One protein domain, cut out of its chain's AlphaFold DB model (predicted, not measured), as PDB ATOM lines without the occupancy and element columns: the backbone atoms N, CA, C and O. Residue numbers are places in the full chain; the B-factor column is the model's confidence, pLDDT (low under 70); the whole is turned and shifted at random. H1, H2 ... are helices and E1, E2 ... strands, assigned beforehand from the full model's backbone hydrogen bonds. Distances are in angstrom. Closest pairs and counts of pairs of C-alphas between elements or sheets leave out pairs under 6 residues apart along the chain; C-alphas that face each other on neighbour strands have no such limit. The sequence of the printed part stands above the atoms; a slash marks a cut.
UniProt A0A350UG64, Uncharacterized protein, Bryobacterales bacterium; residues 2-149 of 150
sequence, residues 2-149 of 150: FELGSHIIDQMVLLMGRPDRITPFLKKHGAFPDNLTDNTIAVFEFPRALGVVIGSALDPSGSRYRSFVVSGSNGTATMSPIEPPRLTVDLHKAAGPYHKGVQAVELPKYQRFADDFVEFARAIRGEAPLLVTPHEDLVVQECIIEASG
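What this domain is: This is residues 2 to 149 of the 150 residues of an uncharacterized protein of Bryobacterales bacterium (UniProt A0A350UG64). Two small antiparallel sheets stand edge beside edge in one long wall, E1 E2 E3 and then E4 E5 E6 E7, with a gap between E3 and E4; H1 and H3 cover one face of the three-strand sheet. From E7 the chain loops far out through H2, which is on neither sheet and touches no helix, and comes back into H3. The printed part has 148 residues, with three named helices and seven named strands in the order H1 E1 E2 E3 E4 E5 E6 E7 H2 H3, mixed in class. It is only just compact, close to loose, with a radius of gyration of the C-alphas of 17.5 A and spans of 49 by 45 by 33 A.

How they stand to each other: Start at H1, residues 6 to 16; it is on the sheet of E1, residues 21 to 27, E2, residues 39 to 46, and E3, residues 49 to 56, at a height over the sheet of 9.8 A. It lies over E2 and E3 and runs along the strands, at 6 degrees to E3 on the local plane; its closest C-alphas with E3 are those of Ile 8 and Val 53, 7.0 A. These strands form a meander, each the antiparallel neighbour of the one before: look at N 25 and O 41, 2.7 A, and N 40 and O 55, 2.8 A. E4, residues 68 to 72, is near E3. It opens a second meander with E5, residues 75 to 79, E6, residues 87 to 91, and E7, residues 101 to 105; check N 72 and O 75, 2.8 A, N 78 and O 88, 2.8 A, and N 89 and O 103, 2.8 A. H2, residues 114 to 124, is apart from H1. H3, residues 134 to 148, touches H1 at a steep tilt of 57 degrees, opposite ways, closest at the C-alphas of Asp 10 and Val 140, 5.6 A. H3 is on the same face of the sheet E1 E2 E3 as H1, over E1 and E2, with the C-alphas of Pro 24 and Ala 147 closest to E1 at 5.3 A. In H2 and H3 every O i to N i+4 pair is within hydrogen-bond range, in H1 6 of 7.

Where its parts are: Find C-alpha 6 at (264.765, 310.439, 180.775), where H1 begins its 14.8 A. E1 covers 19.8 A, E2 23.5 A and E3 23.6 A; E4 to E7 are shorter, five residues each. H2 begins at C-alpha 114, (282.710, 319.391, 185.612), and covers 15.7 A. H3 covers 20.7 A and ends at C-alpha 148, (256.195, 308.237, 180.501).

The domain as a whole: The two C-alphas farthest apart are those of Pro 33 and Ala 94, 52.2 A. The links E1 to E2 and E3 to E4 are long. The printed part has no cut, and no printed residue is under 70 in pLDDT.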
ATOM      1  N   PHE A   2     259.727 308.246 183.478       96.81
ATOM      2  CA  PHE A   2     260.030 309.687 183.584       96.81
ATOM      3  C   PHE A   2     261.386 310.002 184.240       96.81
ATOM      4  O   PHE A   2     262.166 310.753 183.683       96.81
ATOM      5  N   GLU A   3     261.694 309.402 185.394       93.62
ATOM      6  CA  GLU A   3     262.914 309.729 186.148       93.62
ATOM      7  C   GLU A   3     264.161 309.077 185.510       93.62
ATOM      8  O   GLU A   3     264.777 309.696 184.652       93.62
ATOM      9  N   LEU A   4     264.494 307.808 185.788       93.56
ATOM     10  CA  LEU A   4     265.699 307.189 185.198       93.56
ATOM     11  C   LEU A   4     265.690 307.047 183.667       93.56
ATOM     12  O   LEU A   4     266.754 307.033 183.046       93.56
ATOM     13  N   GLY A   5     264.517 306.877 183.053       95.81
ATOM     14  CA  GLY A   5     264.418 306.686 181.604       95.81
ATOM     15  C   GLY A   5     264.730 307.964 180.829       95.81
ATOM     16  O   GLY A   5     265.283 307.863 179.735       95.81
ATOM     17  N   SER A   6     264.469 309.146 181.408       96.88
ATOM     18  CA  SER A   6     264.765 310.439 180.775       96.88
ATOM     19  C   SER A   6     266.224 310.565 180.354       96.88
ATOM     20  O   SER A   6     266.488 310.982 179.235       96.88
ATOM     21  N   HIS A   7     267.163 310.105 181.183       94.88
ATOM     22  CA  HIS A   7     268.593 310.148 180.873       94.88
ATOM     23  C   HIS A   7     268.963 309.368 179.608       94.88
ATOM     24  O   HIS A   7     269.922 309.714 178.932       94.88
ATOM     25  N   ILE A   8     268.230 308.298 179.288       96.75
ATOM     26  CA  ILE A   8     268.463 307.509 178.073       96.75
ATOM     27  C   ILE A   8     267.692 308.092 176.889       96.75
ATOM     28  O   ILE A   8     268.206 308.101 175.771       96.75
ATOM     29  N   ILE A   9     266.474 308.587 177.131       98.25
ATOM     30  CA  ILE A   9     265.650 309.244 176.112       98.25
ATOM     31  C   ILE A   9     266.360 310.486 175.581       98.25
ATOM     32  O   ILE A   9     266.458 310.634 174.370       98.25
ATOM     33  N   ASP A  10     266.906 311.315 176.466       97.31
ATOM     34  CA  ASP A  10     267.698 312.496 176.128       97.31
ATOM     35  C   ASP A  10     268.825 312.149 175.146       97.31
ATOM     36  O   ASP A  10     268.837 312.615 174.010       97.31
ATOM     37  N   GLN A  11     269.698 311.207 175.511       95.88
ATOM     38  CA  GLN A  11     270.826 310.809 174.662       95.88
ATOM     39  C   GLN A  11     270.386 310.196 173.323       95.88
ATOM     40  O   GLN A  11     271.029 310.399 172.293       95.88
ATOM     41  N   MET A  12     269.279 309.454 173.313       97.81
ATOM     42  CA  MET A  12     268.711 308.893 172.089       97.81
ATOM     43  C   MET A  12     268.139 309.976 171.167       97.81
ATOM     44  O   MET A  12     268.371 309.919 169.962       97.81
ATOM     45  N   VAL A  13     267.412 310.952 171.711       97.38
ATOM     46  CA  VAL A  13     266.811 312.062 170.956       97.38
ATOM     47  C   VAL A  13     267.884 313.037 170.474       97.38
ATOM     48  O   VAL A  13     267.825 313.469 169.329       97.38
ATOM     49  N   LEU A  14     268.922 313.308 171.270       94.75
ATOM     50  CA  LEU A  14     270.091 314.067 170.817       94.75
ATOM     51  C   LEU A  14     270.786 313.386 169.627       94.75
ATOM     52  O   LEU A  14     271.225 314.058 168.696       94.75
ATOM     53  N   LEU A  15     270.869 312.050 169.627       94.56
ATOM     54  CA  LEU A  15     271.498 311.290 168.543       94.56
ATOM     55  C   LEU A  15     270.620 311.187 167.285       94.56
ATOM     56  O   LEU A  15     271.138 311.225 166.169       94.56
ATOM     57  N   MET A  16     269.314 310.990 167.458       96.00
ATOM     58  CA  MET A  16     268.398 310.594 166.380       96.00
ATOM     59  C   MET A  16     267.436 311.704 165.938       96.00
ATOM     60  O   MET A  16     266.794 311.572 164.896       96.00
ATOM     61  N   GLY A  17     267.337 312.789 166.703       95.62
ATOM     62  CA  GLY A  17     266.327 313.828 166.549       95.62
ATOM     63  C   GLY A  17     264.966 313.419 167.120       95.62
ATOM     64  O   GLY A  17     264.854 312.528 167.965       95.62
ATOM     65  N   ARG A  18     263.908 314.087 166.650       97.75
ATOM     66  CA  ARG A  18     262.526 313.788 167.047       97.75
ATOM     67  C   ARG A  18     262.065 312.443 166.445       97.75
ATOM     68  O   ARG A  18     262.219 312.258 165.239       97.75
ATOM     69  N   PRO A  19     261.471 311.537 167.240       98.50
ATOM     70  CA  PRO A  19     260.816 310.331 166.731       98.50
ATOM     71  C   PRO A  19     259.506 310.663 165.999       98.50
ATOM     72  O   PRO A  19     258.816 311.620 166.343       98.50
ATOM     73  N   ASP A  20     259.124 309.826 165.036       98.50
ATOM     74  CA  ASP A  20     257.834 309.916 164.340       98.50
ATOM     75  C   ASP A  20     256.674 309.469 165.244       98.50
ATOM     76  O   ASP A  20     255.541 309.930 165.090       98.50
ATOM     77  N   ARG A  21     256.944 308.539 166.172       98.69
ATOM     78  CA  ARG A  21     255.959 307.993 167.111       98.69
ATOM     79  C   ARG A  21     256.614 307.417 168.360       98.69
ATOM     80  O   ARG A  21     257.675 306.797 168.276       98.69
ATOM     81  N   ILE A  22     255.935 307.544 169.499       98.88
ATOM     82  CA  ILE A  22     256.314 306.889 170.749       98.88
ATOM     83  C   ILE A  22     255.169 305.980 171.206       98.88
ATOM     84  O   ILE A  22     253.998 306.352 171.202       98.88
ATOM     85  N   THR A  23     255.494 304.743 171.583       98.81
ATOM     86  CA  THR A  23     254.529 303.782 172.136       98.81
ATOM     87  C   THR A  23     254.997 303.306 173.512       98.81
ATOM     88  O   THR A  23     255.937 302.505 173.595       98.81
ATOM     89  N   PRO A  24     254.359 303.770 174.602       98.56
ATOM     90  CA  PRO A  24     254.717 303.370 175.954       98.56
ATOM     91  C   PRO A  24     253.942 302.131 176.432       98.56
ATOM     92  O   PRO A  24     252.754 301.947 176.169       98.56
ATOM     93  N   PHE A  25     254.617 301.298 177.217       98.50
ATOM     94  CA  PHE A  25     254.069 300.172 177.963       98.50
ATOM     95  C   PHE A  25     254.415 300.373 179.435       98.50
ATOM     96  O   PHE A  25     255.537 300.115 179.874       98.50
ATOM     97  N   LEU A  26     253.442 300.857 180.200       97.94
ATOM     98  CA  LEU A  26     253.651 301.294 181.574       97.94
ATOM     99  C   LEU A  26     252.909 300.366 182.529       97.94
ATOM    100  O   LEU A  26     251.704 300.143 182.383       97.94
ATOM    101  N   LYS A  27     253.632 299.799 183.494       97.38
ATOM    102  CA  LYS A  27     253.071 298.908 184.506       97.38
ATOM    103  C   LYS A  27     253.488 299.347 185.901       97.38
ATOM    104  O   LYS A  27     254.596 299.839 186.109       97.38
ATOM    105  N   LYS A  28     252.573 299.130 186.840       96.12
ATOM    106  CA  LYS A  28     252.824 299.155 188.276       96.12
ATOM    107  C   LYS A  28     252.711 297.722 188.781       96.12
ATOM    108  O   LYS A  28     251.648 297.117 188.648       96.12
ATOM    109  N   HIS A  29     253.790 297.178 189.321       95.44
ATOM    110  CA  HIS A  29     253.815 295.834 189.899       95.44
ATOM    111  C   HIS A  29     254.189 295.834 191.386       95.44
ATOM    112  O   HIS A  29     253.827 294.904 192.102       95.44
ATOM    113  N   GLY A  30     254.899 296.854 191.860       93.88
ATOM    114  CA  GLY A  30     255.288 297.026 193.249       93.88
ATOM    115  C   GLY A  30     254.119 297.428 194.145       93.88
ATOM    116  O   GLY A  30     253.182 298.124 193.744       93.88
ATOM    117  N   ALA A  31     254.198 297.009 195.407       94.38
ATOM    118  CA  ALA A  31     253.217 297.321 196.444       94.38
ATOM    119  C   ALA A  31     253.536 298.650 197.163       94.38
ATOM    120  O   ALA A  31     253.477 298.729 198.389       94.38
ATOM    121  N   PHE A  32     253.912 299.687 196.410       94.06
ATOM    122  CA  PHE A  32     254.211 301.015 196.952       94.06
ATOM    123  C   PHE A  32     252.929 301.860 197.104       94.06
ATOM    124  O   PHE A  32     252.010 301.729 196.279       94.06
ATOM    125  N   PRO A  33     252.840 302.726 198.138       95.50
ATOM    126  CA  PRO A  33     251.669 303.560 198.423       95.50
ATOM    127  C   PRO A  33     251.608 304.825 197.541       95.50
ATOM    128  O   PRO A  33     251.404 305.931 198.030       95.50
ATOM    129  N   ASP A  34     251.784 304.662 196.235       94.38
ATOM    130  CA  ASP A  34     251.658 305.706 195.214       94.38
ATOM    131  C   ASP A  34     250.919 305.155 193.978       94.38
ATOM    132  O   ASP A  34     250.397 304.042 194.012       94.38
ATOM    133  N   ASN A  35     250.845 305.915 192.885       92.56
ATOM    134  CA  ASN A  35     250.295 305.452 191.602       92.56
ATOM    135  C   ASN A  35     251.352 305.439 190.487       92.56
ATOM    136  O   ASN A  35     251.009 305.490 189.307       92.56
ATOM    137  N   LEU A  36     252.635 305.406 190.851       95.25
ATOM    138  CA  LEU A  36     253.730 305.497 189.896       95.25
ATOM    139  C   LEU A  36     253.973 304.148 189.215       95.25
ATOM    140  O   LEU A  36     253.734 303.076 189.772       95.25
ATOM    141  N   THR A  37     254.443 304.208 187.971       96.94
ATOM    142  CA  THR A  37     254.805 303.019 187.193       96.94
ATOM    143  C   THR A  37     256.261 302.646 187.472       96.94
ATOM    144  O   THR A  37     257.153 303.494 187.451       96.94
ATOM    145  N   ASP A  38     256.510 301.367 187.738       95.94
ATOM    146  CA  ASP A  38     257.791 300.840 188.233       95.94
ATOM    147  C   ASP A  38     258.373 299.737 187.340       95.94
ATOM    148  O   ASP A  38     259.473 299.235 187.589       95.94
ATOM    149  N   ASN A  39     257.667 299.378 186.268       96.06
ATOM    150  CA  ASN A  39     258.159 298.504 185.221       96.06
ATOM    151  C   ASN A  39     257.657 299.003 183.867       96.06
ATOM    152  O   ASN A  39     256.463 298.960 183.565       96.06
ATOM    153  N   THR A  40     258.568 299.557 183.076       97.69
ATOM    154  CA  THR A  40     258.223 300.409 181.939       97.69
ATOM    155  C   THR A  40     259.078 300.093 180.724       97.69
ATOM    156  O   THR A  40     260.278 299.846 180.845       97.69
ATOM    157  N   ILE A  41     258.455 300.137 179.548       98.38
ATOM    158  CA  ILE A  41     259.110 300.090 178.241       98.38
ATOM    159  C   ILE A  41     258.534 301.229 177.402       98.38
ATOM    160  O   ILE A  41     257.335 301.479 177.468       98.38
ATOM    161  N   ALA A  42     259.349 301.899 176.601       98.75
ATOM    162  CA  ALA A  42     258.877 302.809 175.564       98.75
ATOM    163  C   ALA A  42     259.621 302.524 174.260       98.75
ATOM    164  O   ALA A  42     260.846 302.381 174.256       98.75
ATOM    165  N   VAL A  43     258.863 302.408 173.170       98.81
ATOM    166  CA  VAL A  43     259.385 302.203 171.815       98.81
ATOM    167  C   VAL A  43     259.272 303.514 171.049       98.81
ATOM    168  O   VAL A  43     258.206 304.122 171.033       98.81
ATOM    169  N   PHE A  44     260.369 303.920 170.425       98.81
ATOM    170  CA  PHE A  44     260.517 305.149 169.659       98.81
ATOM    171  C   PHE A  44     260.743 304.770 168.201       98.81
ATOM    172  O   PHE A  44     261.714 304.086 167.871       98.81
ATOM    173  N   GLU A  45     259.835 305.186 167.332       98.81
ATOM    174  CA  GLU A  45     259.912 304.927 165.901       98.81
ATOM    175  C   GLU A  45     260.563 306.129 165.217       98.81
ATOM    176  O   GLU A  45     260.094 307.256 165.350       98.81
ATOM    177  N   PHE A  46     261.659 305.891 164.498       98.44
ATOM    178  CA  PHE A  46     262.325 306.878 163.650       98.44
ATOM    179  C   PHE A  46     262.228 306.426 162.190       98.44
ATOM    180  O   PHE A  46     262.115 305.219 161.943       98.44
ATOM    181  N   PRO A  47     262.431 307.317 161.201       96.69
ATOM    182  CA  PRO A  47     262.276 306.960 159.789       96.69
ATOM    183  C   PRO A  47     263.101 305.743 159.341       96.69
ATOM    184  O   PRO A  47     262.762 305.067 158.372       96.69
ATOM    185  N   ARG A  48     264.236 305.481 160.009       95.75
ATOM    186  CA  ARG A  48     265.179 304.407 159.659       95.75
ATOM    187  C   ARG A  48     265.733 303.634 160.859       95.75
ATOM    188  O   ARG A  48     266.748 302.953 160.709       95.75
ATOM    189  N   ALA A  49     265.115 303.748 162.031       97.69
ATOM    190  CA  ALA A  49     265.589 303.092 163.247       97.69
ATOM    191  C   ALA A  49     264.459 302.883 164.261       97.69
ATOM    192  O   ALA A  49     263.422 303.537 164.202       97.69
ATOM    193  N   LEU A  50     264.703 301.992 165.219       98.31
ATOM    194  CA  LEU A  50     263.880 301.829 166.409       98.31
ATOM    195  C   LEU A  50     264.734 302.107 167.642       98.31
ATOM    196  O   LEU A  50     265.831 301.563 167.775       98.31
ATOM    197  N   GLY A  51     264.207 302.928 168.539       98.50
ATOM    198  CA  GLY A  51     264.719 303.118 169.886       98.50
ATOM    199  C   GLY A  51     263.863 302.356 170.888       98.50
ATOM    200  O   GLY A  51     262.641 302.317 170.763       98.50
ATOM    201  N   VAL A  52     264.486 301.736 171.887       98.62
ATOM    202  CA  VAL A  52     263.763 301.067 172.974       98.62
ATOM    203  C   VAL A  52     264.403 301.455 174.293       98.62
ATOM    204  O   VAL A  52     265.589 301.211 174.508       98.62
ATOM    205  N   VAL A  53     263.603 302.027 175.187       98.25
ATOM    206  CA  VAL A  53     264.013 302.336 176.557       98.25
ATOM    207  C   VAL A  53     263.261 301.410 177.493       98.25
ATOM    208  O   VAL A  53     262.037 301.316 177.434       98.25
ATOM    209  N   ILE A  54     263.998 300.707 178.348       96.62
ATOM    210  CA  ILE A  54     263.460 299.776 179.339       96.62
ATOM    211  C   ILE A  54     263.931 300.246 180.706       96.62
ATOM    212  O   ILE A  54     265.109 300.549 180.890       96.62
ATOM    213  N   GLY A  55     263.022 300.297 181.671       94.62
ATOM    214  CA  GLY A  55     263.351 300.681 183.034       94.62
ATOM    215  C   GLY A  55     262.443 299.996 184.035       94.62
ATOM    216  O   GLY A  55     261.219 300.047 183.898       94.62
ATOM    217  N   SER A  56     263.048 299.405 185.065       93.81
ATOM    218  CA  SER A  56     262.332 298.873 186.218       93.81
ATOM    219  C   SER A  56     262.946 299.375 187.520       93.81
ATOM    220  O   SER A  56     264.147 299.236 187.733       93.81
ATOM    221  N   ALA A  57     262.110 299.921 188.403       92.44
ATOM    222  CA  ALA A  57     262.485 300.285 189.770       92.44
ATOM    223  C   ALA A  57     262.486 299.070 190.721       92.44
ATOM    224  O   ALA A  57     262.830 299.197 191.893       92.44
ATOM    225  N   LEU A  58     262.094 297.893 190.221       92.88
ATOM    226  CA  LEU A  58     261.994 296.655 190.993       92.88
ATOM    227  C   LEU A  58     263.263 295.797 190.913       92.88
ATOM    228  O   LEU A  58     263.367 294.819 191.649       92.88
ATOM    229  N   ASP A  59     264.213 296.131 190.032       90.00
ATOM    230  CA  ASP A  59     265.475 295.398 189.907       90.00
ATOM    231  C   ASP A  59     266.454 295.806 191.027       90.00
ATOM    232  O   ASP A  59     267.001 296.916 190.990       90.00
ATOM    233  N   PRO A  60     266.758 294.919 191.997       88.00
ATOM    234  CA  PRO A  60     267.668 295.231 193.100       88.00
ATOM    235  C   PRO A  60     269.117 295.464 192.644       88.00
ATOM    236  O   PRO A  60     269.926 295.989 193.406       88.00
ATOM    237  N   SER A  61     269.473 295.059 191.423       87.88
ATOM    238  CA  SER A  61     270.800 295.246 190.832       87.88
ATOM    239  C   SER A  61     270.800 296.196 189.632       87.88
ATOM    240  O   SER A  61     271.833 296.320 188.969       87.88
ATOM    241  N   GLY A  62     269.701 296.920 189.388       82.50
ATOM    242  CA  GLY A  62     269.495 297.706 188.166       82.50
ATOM    243  C   GLY A  62     270.614 298.702 187.861       82.50
ATOM    244  O   GLY A  62     271.011 298.865 186.708       82.50
ATOM    245  N   SER A  63     271.234 299.297 188.888       81.62
ATOM    246  CA  SER A  63     272.354 300.231 188.710       81.62
ATOM    247  C   SER A  63     273.554 299.628 187.964       81.62
ATOM    248  O   SER A  63     274.264 300.375 187.288       81.62
ATOM    249  N   ARG A  64     273.780 298.306 188.069       84.69
ATOM    250  CA  ARG A  64     274.892 297.589 187.413       84.69
ATOM    251  C   ARG A  64     274.661 297.364 185.922       84.69
ATOM    252  O   ARG A  64     275.632 297.226 185.186       84.69
ATOM    253  N   TYR A  65     273.400 297.310 185.499       85.25
ATOM    254  CA  TYR A  65     273.000 296.933 184.142       85.25
ATOM    255  C   TYR A  65     272.570 298.129 183.291       85.25
ATOM    256  O   TYR A  65     272.089 297.953 182.177       85.25
ATOM    257  N   ARG A  66     272.764 299.356 183.794       92.31
ATOM    258  CA  ARG A  66     272.532 300.583 183.026       92.31
ATOM    259  C   ARG A  66     273.457 300.605 181.815       92.31
ATOM    260  O   ARG A  66     274.677 300.697 181.977       92.31
ATOM    261  N   SER A  67     272.870 300.548 180.626       95.56
ATOM    262  CA  SER A  67     273.597 300.503 179.363       95.56
ATOM    263  C   SER A  67     272.950 301.369 178.295       95.56
ATOM    264  O   SER A  67     271.730 301.524 178.281       95.56
ATOM    265  N   PHE A  68     273.764 301.851 177.362       97.25
ATOM    266  CA  PHE A  68     273.312 302.495 176.133       97.25
ATOM    267  C   PHE A  68     273.928 301.767 174.940       97.25
ATOM    268  O   PHE A  68     275.143 301.568 174.900       97.25
ATOM    269  N   VAL A  69     273.091 301.321 174.004       98.06
ATOM    270  CA  VAL A  69     273.515 300.469 172.889       98.06
ATOM    271  C   VAL A  69     273.018 301.062 171.583       98.06
ATOM    272  O   VAL A  69     271.823 301.292 171.419       98.06
ATOM    273  N   VAL A  70     273.936 301.260 170.643       97.81
ATOM    274  CA  VAL A  70     273.633 301.680 169.275       97.81
ATOM    275  C   VAL A  70     274.048 300.560 168.337       97.81
ATOM    276  O   VAL A  70     275.228 300.223 168.254       97.81
ATOM    277  N   SER A  71     273.084 299.989 167.621       97.62
ATOM    278  CA  SER A  71     273.319 298.915 166.654       97.62
ATOM    279  C   SER A  71     273.001 299.402 165.250       97.62
ATOM    280  O   SER A  71     271.885 299.828 164.965       97.62
ATOM    281  N   GLY A  72     273.992 299.325 164.370       97.12
ATOM    282  CA  GLY A  72     273.875 299.672 162.961       97.12
ATOM    283  C   GLY A  72     274.230 298.498 162.055       97.12
ATOM    284  O   GLY A  72     274.598 297.412 162.493       97.12
ATOM    285  N   SER A  73     274.172 298.728 160.746       97.69
ATOM    286  CA  SER A  73     274.443 297.692 159.739       97.69
ATOM    287  C   SER A  73     275.897 297.205 159.706       97.69
ATOM    288  O   SER A  73     276.164 296.135 159.163       97.69
ATOM    289  N   ASN A  74     276.840 297.975 160.258       98.12
ATOM    290  CA  ASN A  74     278.261 297.619 160.296       98.12
ATOM    291  C   ASN A  74     278.755 297.198 161.689       98.12
ATOM    292  O   ASN A  74     279.944 296.923 161.835       98.12
ATOM    293  N   GLY A  75     277.889 297.143 162.703       98.25
ATOM    294  CA  GLY A  75     278.302 296.774 164.054       98.25
ATOM    295  C   GLY A  75     277.522 297.466 165.162       98.25
ATOM    296  O   GLY A  75     276.523 298.144 164.912       98.25
ATOM    297  N   THR A  76     278.022 297.313 166.383       98.56
ATOM    298  CA  THR A  76     277.388 297.813 167.605       98.56
ATOM    299  C   THR A  76     278.385 298.605 168.445       98.56
ATOM    300  O   THR A  76     279.550 298.229 168.560       98.56
ATOM    301  N   ALA A  77     277.913 299.687 169.059       98.06
ATOM    302  CA  ALA A  77     278.593 300.392 170.134       98.06
ATOM    303  C   ALA A  77     277.790 300.221 171.429       98.06
ATOM    304  O   ALA A  77     276.601 300.532 171.472       98.06
ATOM    305  N   THR A  78     278.441 299.731 172.480       98.00
ATOM    306  CA  THR A  78     277.830 299.409 173.772       98.00
ATOM    307  C   THR A  78     278.557 300.151 174.880       98.00
ATOM    308  O   THR A  78     279.719 299.862 175.163       98.00
ATOM    309  N   MET A  79     277.855 301.065 175.543       96.56
ATOM    310  CA  MET A  79     278.279 301.663 176.805       96.56
ATOM    311  C   MET A  79     277.683 300.852 177.958       96.56
ATOM    312  O   MET A  79     276.471 300.898 178.163       96.56
ATOM    313  N   SER A  80     278.495 300.087 178.691       94.19
ATOM    314  CA  SER A  80     278.017 299.286 179.826       94.19
ATOM    315  C   SER A  80     279.126 298.944 180.844       94.19
ATOM    316  O   SER A  80     280.122 298.312 180.474       94.19
ATOM    317  N   PRO A  81     278.969 299.302 182.137       90.69
ATOM    318  CA  PRO A  81     277.936 300.200 182.656       90.69
ATOM    319  C   PRO A  81     278.140 301.632 182.129       90.69
ATOM    320  O   PRO A  81     279.214 301.972 181.635       90.69
ATOM    321  N   ILE A  82     277.117 302.482 182.240       90.94
ATOM    322  CA  ILE A  82     277.231 303.913 181.894       90.94
ATOM    323  C   ILE A  82     278.143 304.663 182.878       90.94
ATOM    324  O   ILE A  82     278.811 305.619 182.499       90.94
ATOM    325  N   GLU A  83     278.213 304.229 184.139       87.19
ATOM    326  CA  GLU A  83     278.999 304.908 185.171       87.19
ATOM    327  C   GLU A  83     279.658 303.889 186.124       87.19
ATOM    328  O   GLU A  83     278.937 303.165 186.820       87.19
ATOM    329  N   PRO A  84     281.007 303.808 186.172       86.94
ATOM    330  CA  PRO A  84     281.949 304.462 185.256       86.94
ATOM    331  C   PRO A  84     281.814 303.910 183.824       86.94
ATOM    332  O   PRO A  84     281.612 302.703 183.665       86.94
ATOM    333  N   PRO A  85     281.935 304.763 182.791       90.75
ATOM    334  CA  PRO A  85     281.621 304.374 181.425       90.75
ATOM    335  C   PRO A  85     282.634 303.364 180.884       90.75
ATOM    336  O   PRO A  85     283.848 303.555 180.984       90.75
ATOM    337  N   ARG A  86     282.128 302.291 180.275       92.81
ATOM    338  CA  ARG A  86     282.926 301.346 179.486       92.81
ATOM    339  C   ARG A  86     282.323 301.223 178.098       92.81
ATOM    340  O   ARG A  86     281.252 300.640 177.950       92.81
ATOM    341  N   LEU A  87     283.019 301.753 177.094       96.88
ATOM    342  CA  LEU A  87     282.597 301.670 175.701       96.88
ATOM    343  C   LEU A  87     283.280 300.488 175.013       96.88
ATOM    344  O   LEU A  87     284.506 300.400 174.964       96.88
ATOM    345  N   THR A  88     282.474 299.585 174.471       98.12
ATOM    346  CA  THR A  88     282.915 298.510 173.580       98.12
ATOM    347  C   THR A  88     282.298 298.729 172.212       98.12
ATOM    348  O   THR A  88     281.100 298.975 172.106       98.12
ATOM    349  N   VAL A  89     283.105 298.630 171.167       98.50
ATOM    350  CA  VAL A  89     282.663 298.663 169.775       98.50
ATOM    351  C   VAL A  89     282.951 297.296 169.164       98.50
ATOM    352  O   VAL A  89     284.021 296.740 169.386       98.50
ATOM    353  N   ASP A  90     282.006 296.745 168.411       98.62
ATOM    354  CA  ASP A  90     282.189 295.520 167.633       98.62
ATOM    355  C   ASP A  90     281.781 295.774 166.185       98.62
ATOM    356  O   ASP A  90     280.606 296.027 165.909       98.62
ATOM    357  N   LEU A  91     282.754 295.757 165.269       98.81
ATOM    358  CA  LEU A  91     282.528 296.084 163.862       98.81
ATOM    359  C   LEU A  91     282.671 294.881 162.933       98.81
ATOM    360  O   LEU A  91     283.673 294.171 162.935       98.81
ATOM    361  N   HIS A  92     281.737 294.748 161.995       98.44
ATOM    362  CA  HIS A  92     281.840 293.786 160.899       98.44
ATOM    363  C   HIS A  92     282.961 294.154 159.904       98.44
ATOM    364  O   HIS A  92     283.669 293.275 159.396       98.44
ATOM    365  N   LYS A  93     283.158 295.454 159.643       98.44
ATOM    366  CA  LYS A  93     284.281 296.022 158.877       98.44
ATOM    367  C   LYS A  93     284.845 297.230 159.619       98.44
ATOM    368  O   LYS A  93     284.068 298.002 160.173       98.44
ATOM    369  N   ALA A  94     286.162 297.426 159.567       98.25
ATOM    370  CA  ALA A  94     286.805 298.613 160.133       98.25
ATOM    371  C   ALA A  94     286.158 299.905 159.595       98.25
ATOM    372  O   ALA A  94     285.800 299.973 158.415       98.25
ATOM    373  N   ALA A  95     285.994 300.907 160.458       97.25
ATOM    374  CA  ALA A  95     285.366 302.181 160.121       97.25
ATOM    375  C   ALA A  95     285.923 303.311 160.995       97.25
ATOM    376  O   ALA A  95     286.004 303.181 162.218       97.25
ATOM    377  N   GLY A  96     286.284 304.435 160.368       95.00
ATOM    378  CA  GLY A  96     286.923 305.552 161.066       95.00
ATOM    379  C   GLY A  96     288.211 305.104 161.777       95.00
ATOM    380  O   GLY A  96     289.032 304.439 161.145       95.00
ATOM    381  N   PRO A  97     288.399 305.437 163.068       95.56
ATOM    382  CA  PRO A  97     289.579 305.034 163.833       95.56
ATOM    383  C   PRO A  97     289.505 303.595 164.388       95.56
ATOM    384  O   PRO A  97     290.420 303.177 165.092       95.56
ATOM    385  N   TYR A  98     288.429 302.842 164.126       97.56
ATOM    386  CA  TYR A  98     288.146 301.562 164.784       97.56
ATOM    387  C   TYR A  98     288.396 300.359 163.858       97.56
ATOM    388  O   TYR A  98     288.043 300.384 162.674       97.56
ATOM    389  N   HIS A  99     288.991 299.288 164.394       98.31
ATOM    390  CA  HIS A  99     289.287 298.056 163.663       98.31
ATOM    391  C   HIS A  99     288.077 297.112 163.590       98.31
ATOM    392  O   HIS A  99     287.033 297.326 164.196       98.31
ATOM    393  N   LYS A 100     288.193 296.071 162.758       98.56
ATOM    394  CA  LYS A 100     287.177 295.015 162.641       98.56
ATOM    395  C   LYS A 100     287.184 294.128 163.892       98.56
ATOM    396  O   LYS A 100     288.244 293.652 164.285       98.56
ATOM    397  N   GLY A 101     286.000 293.778 164.378       98.62
ATOM    398  CA  GLY A 101     285.773 292.938 165.547       98.62
ATOM    399  C   GLY A 101     285.627 293.756 166.825       98.62
ATOM    400  O   GLY A 101     285.516 294.981 166.790       98.62
ATOM    401  N   VAL A 102     285.629 293.052 167.954       98.56
ATOM    402  CA  VAL A 102     285.421 293.630 169.283       98.56
ATOM    403  C   VAL A 102     286.641 294.431 169.735       98.56
ATOM    404  O   VAL A 102     287.784 293.977 169.627       98.56
ATOM    405  N   GLN A 103     286.392 295.600 170.315       98.38
ATOM    406  CA  GLN A 103     287.403 296.462 170.907       98.38
ATOM    407  C   GLN A 103     286.835 297.334 172.019       98.38
ATOM    408  O   GLN A 103     285.732 297.870 171.915       98.38
ATOM    409  N   ALA A 104     287.623 297.519 173.074       97.69
ATOM    410  CA  ALA A 104     287.364 298.567 174.047       97.69
ATOM    411  C   ALA A 104     287.818 299.914 173.470       97.69
ATOM    412  O   ALA A 104     288.874 300.002 172.843       97.69
ATOM    413  N   VAL A 105     287.023 300.955 173.693       96.62
ATOM    414  CA  VAL A 105     287.393 302.338 173.393       96.62
ATOM    415  C   VAL A 105     287.740 303.010 174.711       96.62
ATOM    416  O   VAL A 105     286.911 303.072 175.621       96.62
ATOM    417  N   GLU A 106     288.975 303.492 174.823       92.81
ATOM    418  CA  GLU A 106     289.392 304.269 175.984       92.81
ATOM    419  C   GLU A 106     288.675 305.616 175.980       92.81
ATOM    420  O   GLU A 106     288.736 306.378 175.015       92.81
ATOM    421  N   LEU A 107     287.973 305.893 177.075       91.56
ATOM    422  CA  LEU A 107     287.307 307.164 177.302       91.56
ATOM    423  C   LEU A 107     288.148 308.002 178.264       91.56
ATOM    424  O   LEU A 107     288.770 307.443 179.177       91.56
ATOM    425  N   PRO A 108     288.155 309.335 178.109       89.50
ATOM    426  CA  PRO A 108     288.768 310.201 179.101       89.50
ATOM    427  C   PRO A 108     288.121 309.972 180.470       89.50
ATOM    428  O   PRO A 108     286.958 309.573 180.582       89.50
ATOM    429  N   LYS A 109     288.881 310.238 181.536       87.00
ATOM    430  CA  LYS A 109     288.363 310.127 182.899       87.00
ATOM    431  C   LYS A 109     287.167 311.063 183.063       87.00
ATOM    432  O   LYS A 109     287.339 312.278 183.112       87.00
ATOM    433  N   TYR A 110     285.983 310.481 183.213       82.50
ATOM    434  CA  TYR A 110     284.766 311.242 183.452       82.50
ATOM    435  C   TYR A 110     284.807 311.909 184.832       82.50
ATOM    436  O   TYR A 110     285.033 311.248 185.850       82.50
ATOM    437  N   GLN A 111     284.594 313.225 184.858       88.75
ATOM    438  CA  GLN A 111     284.369 313.998 186.075       88.75
ATOM    439  C   GLN A 111     282.953 314.549 186.020       88.75
ATOM    440  O   GLN A 111     282.657 315.454 185.243       88.75
ATOM    441  N   ARG A 112     282.075 313.965 186.834       86.50
ATOM    442  CA  ARG A 112     280.647 314.265 186.809       86.50
ATOM    443  C   ARG A 112     280.402 315.770 186.958       86.50
ATOM    444  O   ARG A 112     280.892 316.371 187.912       86.50
ATOM    445  N   PHE A 113     279.645 316.339 186.023       90.50
ATOM    446  CA  PHE A 113     279.247 317.750 185.959       90.50
ATOM    447  C   PHE A 113     280.346 318.786 185.704       90.50
ATOM    448  O   PHE A 113     280.024 319.952 185.491       90.50
ATOM    449  N   ALA A 114     281.629 318.413 185.727       93.56
ATOM    450  CA  ALA A 114     282.710 319.391 185.612       93.56
ATOM    451  C   ALA A 114     282.644 320.147 184.276       93.56
ATOM    452  O   ALA A 114     282.624 321.378 184.265       93.56
ATOM    453  N   ASP A 115     282.545 319.408 183.172       91.94
ATOM    454  CA  ASP A 115     282.472 319.990 181.832       91.94
ATOM    455  C   ASP A 115     281.136 320.714 181.595       91.94
ATOM    456  O   ASP A 115     281.136 321.784 180.988       91.94
ATOM    457  N   ASP A 116     280.033 320.211 182.166       93.12
ATOM    458  CA  ASP A 116     278.706 320.844 182.096       93.12
ATOM    459  C   ASP A 116     278.723 322.241 182.751       93.12
ATOM    460  O   ASP A 116     278.249 323.228 182.188       93.12
ATOM    461  N   PHE A 117     279.342 322.382 183.930       95.94
ATOM    462  CA  PHE A 117     279.474 323.687 184.587       95.94
ATOM    463  C   PHE A 117     280.436 324.628 183.856       95.94
ATOM    464  O   PHE A 117     280.209 325.841 183.839       95.94
ATOM    465  N   VAL A 118     281.511 324.100 183.261       95.44
ATOM    466  CA  VAL A 118     282.415 324.900 182.425       95.44
ATOM    467  C   VAL A 118     281.658 325.453 181.221       95.44
ATOM    468  O   VAL A 118     281.756 326.649 180.942       95.44
ATOM    469  N   GLU A 119     280.884 324.614 180.538       95.81
ATOM    470  CA  GLU A 119     280.043 324.988 179.404       95.81
ATOM    471  C   GLU A 119     279.005 326.047 179.792       95.81
ATOM    472  O   GLU A 119     278.988 327.134 179.204       95.81
ATOM    473  N   PHE A 120     278.244 325.811 180.861       96.69
ATOM    474  CA  PHE A 120     277.261 326.769 181.361       96.69
ATOM    475  C   PHE A 120     277.885 328.129 181.712       96.69
ATOM    476  O   PHE A 120     277.347 329.189 181.380       96.69
ATOM    477  N   ALA A 121     279.069 328.131 182.332       97.62
ATOM    478  CA  ALA A 121     279.761 329.365 182.680       97.62
ATOM    479  C   ALA A 121     280.226 330.151 181.438       97.62
ATOM    480  O   ALA A 121     280.197 331.384 181.453       97.62
ATOM    481  N   ARG A 122     280.636 329.466 180.359       97.94
ATOM    482  CA  ARG A 122     280.963 330.105 179.069       97.94
ATOM    483  C   ARG A 122     279.726 330.738 178.435       97.94
ATOM    484  O   ARG A 122     279.823 331.857 177.931       97.94
ATOM    485  N   ALA A 123     278.578 330.065 178.519       97.00
ATOM    486  CA  ALA A 123     277.307 330.587 178.025       97.00
ATOM    487  C   ALA A 123     276.878 331.869 178.745       97.00
ATOM    488  O   ALA A 123     276.580 332.869 178.093       97.00
ATOM    489  N   ILE A 124     276.958 331.894 180.079       97.62
ATOM    490  CA  ILE A 124     276.663 333.097 180.877       97.62
ATOM    491  C   ILE A 124     277.572 334.273 180.492       97.62
ATOM    492  O   ILE A 124     277.120 335.417 180.442       97.62
ATOM    493  N   ARG A 125     278.855 334.010 180.212       98.38
ATOM    494  CA  ARG A 125     279.822 335.045 179.811       98.38
ATOM    495  C   ARG A 125     279.709 335.470 178.341       98.38
ATOM    496  O   ARG A 125     280.411 336.392 177.937       98.38
ATOM    497  N   GLY A 126     278.850 334.829 177.545       97.44
ATOM    498  CA  GLY A 126     278.709 335.103 176.112       97.44
ATOM    499  C   GLY A 126     279.875 334.594 175.257       97.44
ATOM    500  O   GLY A 126     280.063 335.055 174.135       97.44
ATOM    501  N   GLU A 127     280.675 333.656 175.772       98.25
ATOM    502  CA  GLU A 127     281.851 333.106 175.080       98.25
ATOM    503  C   GLU A 127     281.485 332.007 174.070       98.25
ATOM    504  O   GLU A 127     282.234 331.746 173.129       98.25
ATOM    505  N   ALA A 128     280.361 331.327 174.292       96.88
ATOM    506  CA  ALA A 128     279.782 330.308 173.421       96.88
ATOM    507  C   ALA A 128     278.280 330.185 173.731       96.88
ATOM    508  O   ALA A 128     277.892 330.479 174.857       96.88
ATOM    509  N   PRO A 129     277.418 329.768 172.789       95.69
ATOM    510  CA  PRO A 129     276.054 329.365 173.130       95.69
ATOM    511  C   PRO A 129     276.054 328.063 173.952       95.69
ATOM    512  O   PRO A 129     277.067 327.361 173.993       95.69
ATOM    513  N   LEU A 130     274.911 327.734 174.564       94.31
ATOM    514  CA  LEU A 130     274.689 326.399 175.129       94.31
ATOM    515  C   LEU A 130     274.817 325.335 174.030       94.31
ATOM    516  O   LEU A 130     274.405 325.572 172.891       94.31
ATOM    517  N   LEU A 131     275.366 324.171 174.378       92.00
ATOM    518  CA  LEU A 131     275.499 323.034 173.462       92.00
ATOM    519  C   LEU A 131     274.142 322.460 173.054       92.00
ATOM    520  O   LEU A 131     274.009 321.967 171.938       92.00
ATOM    521  N   VAL A 132     273.162 322.542 173.954       92.94
ATOM    522  CA  VAL A 132     271.773 322.156 173.713       92.94
ATOM    523  C   VAL A 132     270.924 323.418 173.686       92.94
ATOM    524  O   VAL A 132     270.896 324.207 174.635       92.94
ATOM    525  N   THR A 133     270.238 323.635 172.573       93.88
ATOM    526  CA  THR A 133     269.320 324.759 172.410       93.88
ATOM    527  C   THR A 133     268.015 324.516 173.177       93.88
ATOM    528  O   THR A 133     267.598 323.371 173.349       93.88
ATOM    529  N   PRO A 134     267.276 325.576 173.559       95.00
ATOM    530  CA  PRO A 134     265.954 325.413 174.174       95.00
ATOM    531  C   PRO A 134     264.960 324.621 173.313       95.00
ATOM    532  O   PRO A 134     264.035 324.011 173.837       95.00
ATOM    533  N   HIS A 135     265.125 324.640 171.986       95.50
ATOM    534  CA  HIS A 135     264.288 323.853 171.086       95.50
ATOM    535  C   HIS A 135     264.614 322.358 171.160       95.50
ATOM    536  O   HIS A 135     263.694 321.547 171.207       95.50
ATOM    537  N   GLU A 136     265.898 321.996 171.187       95.69
ATOM    538  CA  GLU A 136     266.328 320.603 171.358       95.69
ATOM    539  C   GLU A 136     265.890 320.060 172.721       95.69
ATOM    540  O   GLU A 136     265.317 318.974 172.777       95.69
ATOM    541  N   ASP A 137     266.046 320.847 173.790       95.88
ATOM    542  CA  ASP A 137     265.558 320.467 175.122       95.88
ATOM    543  C   ASP A 137     264.033 320.281 175.128       95.88
ATOM    544  O   ASP A 137     263.532 319.269 175.611       95.88
ATOM    545  N   LEU A 138     263.270 321.179 174.491       97.69
ATOM    546  CA  LEU A 138     261.817 321.024 174.367       97.69
ATOM    547  C   LEU A 138     261.426 319.718 173.656       97.69
ATOM    548  O   LEU A 138     260.506 319.033 174.100       97.69
ATOM    549  N   VAL A 139     262.125 319.347 172.576       98.12
ATOM    550  CA  VAL A 139     261.885 318.075 171.870       98.12
ATOM    551  C   VAL A 139     262.114 316.891 172.813       98.12
ATOM    552  O   VAL A 139     261.292 315.974 172.845       98.12
ATOM    553  N   VAL A 140     263.197 316.916 173.596       98.06
ATOM    554  CA  VAL A 140     263.497 315.885 174.598       98.06
ATOM    555  C   VAL A 140     262.388 315.812 175.651       98.06
ATOM    556  O   VAL A 140     261.884 314.720 175.919       98.06
ATOM    557  N   GLN A 141     261.950 316.947 176.201       97.81
ATOM    558  CA  GLN A 141     260.897 316.986 177.224       97.81
ATOM    559  C   GLN A 141     259.566 316.430 176.713       97.81
ATOM    560  O   GLN A 141     258.939 315.618 177.392       97.81
ATOM    561  N   GLU A 142     259.147 316.800 175.502       98.38
ATOM    562  CA  GLU A 142     257.936 316.248 174.887       98.38
ATOM    563  C   GLU A 142     258.029 314.724 174.728       98.38
ATOM    564  O   GLU A 142     257.092 314.003 175.076       98.38
ATOM    565  N   CYS A 143     259.190 314.219 174.294       98.62
ATOM    566  CA  CYS A 143     259.434 312.784 174.175       98.62
ATOM    567  C   CYS A 143     259.377 312.068 175.533       98.62
ATOM    568  O   CYS A 143     258.836 310.965 175.627       98.62
ATOM    569  N   ILE A 144     259.926 312.672 176.592       98.44
ATOM    570  CA  ILE A 144     259.900 312.117 177.953       98.44
ATOM    571  C   ILE A 144     258.465 312.038 178.475       98.44
ATOM    572  O   ILE A 144     258.077 311.005 179.029       98.44
ATOM    573  N   ILE A 145     257.675 313.100 178.301       98.38
ATOM    574  CA  ILE A 145     256.278 313.163 178.750       98.38
ATOM    575  C   ILE A 145     255.453 312.078 178.043       98.38
ATOM    576  O   ILE A 145     254.853 311.238 178.714       98.38
ATOM    577  N   GLU A 146     255.526 311.997 176.710       98.56
ATOM    578  CA  GLU A 146     254.802 310.982 175.932       98.56
ATOM    579  C   GLU A 146     255.239 309.554 176.299       98.56
ATOM    580  O   GLU A 146     254.403 308.685 176.560       98.56
ATOM    581  N   ALA A 147     256.548 309.303 176.408       98.62
ATOM    582  CA  ALA A 147     257.082 307.989 176.770       98.62
ATOM    583  C   ALA A 147     256.704 307.553 178.191       98.62
ATOM    584  O   ALA A 147     256.632 306.356 178.478       98.62
ATOM    585  N   SER A 148     256.507 308.507 179.099       97.88
ATOM    586  CA  SER A 148     256.195 308.237 180.501       97.88
ATOM    587  C   SER A 148     254.709 308.280 180.839       97.88
ATOM    588  O   SER A 148     254.354 307.842 181.934       97.88
ATOM    589  N   GLY A 149     253.858 308.715 179.903       95.88
ATOM    590  CA  GLY A 149     252.411 308.824 180.094       95.88
ATOM    591  C   GLY A 149     252.011 309.900 181.104       95.88
ATOM    592  O   GLY A 149     251.034 309.699 181.828       95.88
TER     593      GLY A 149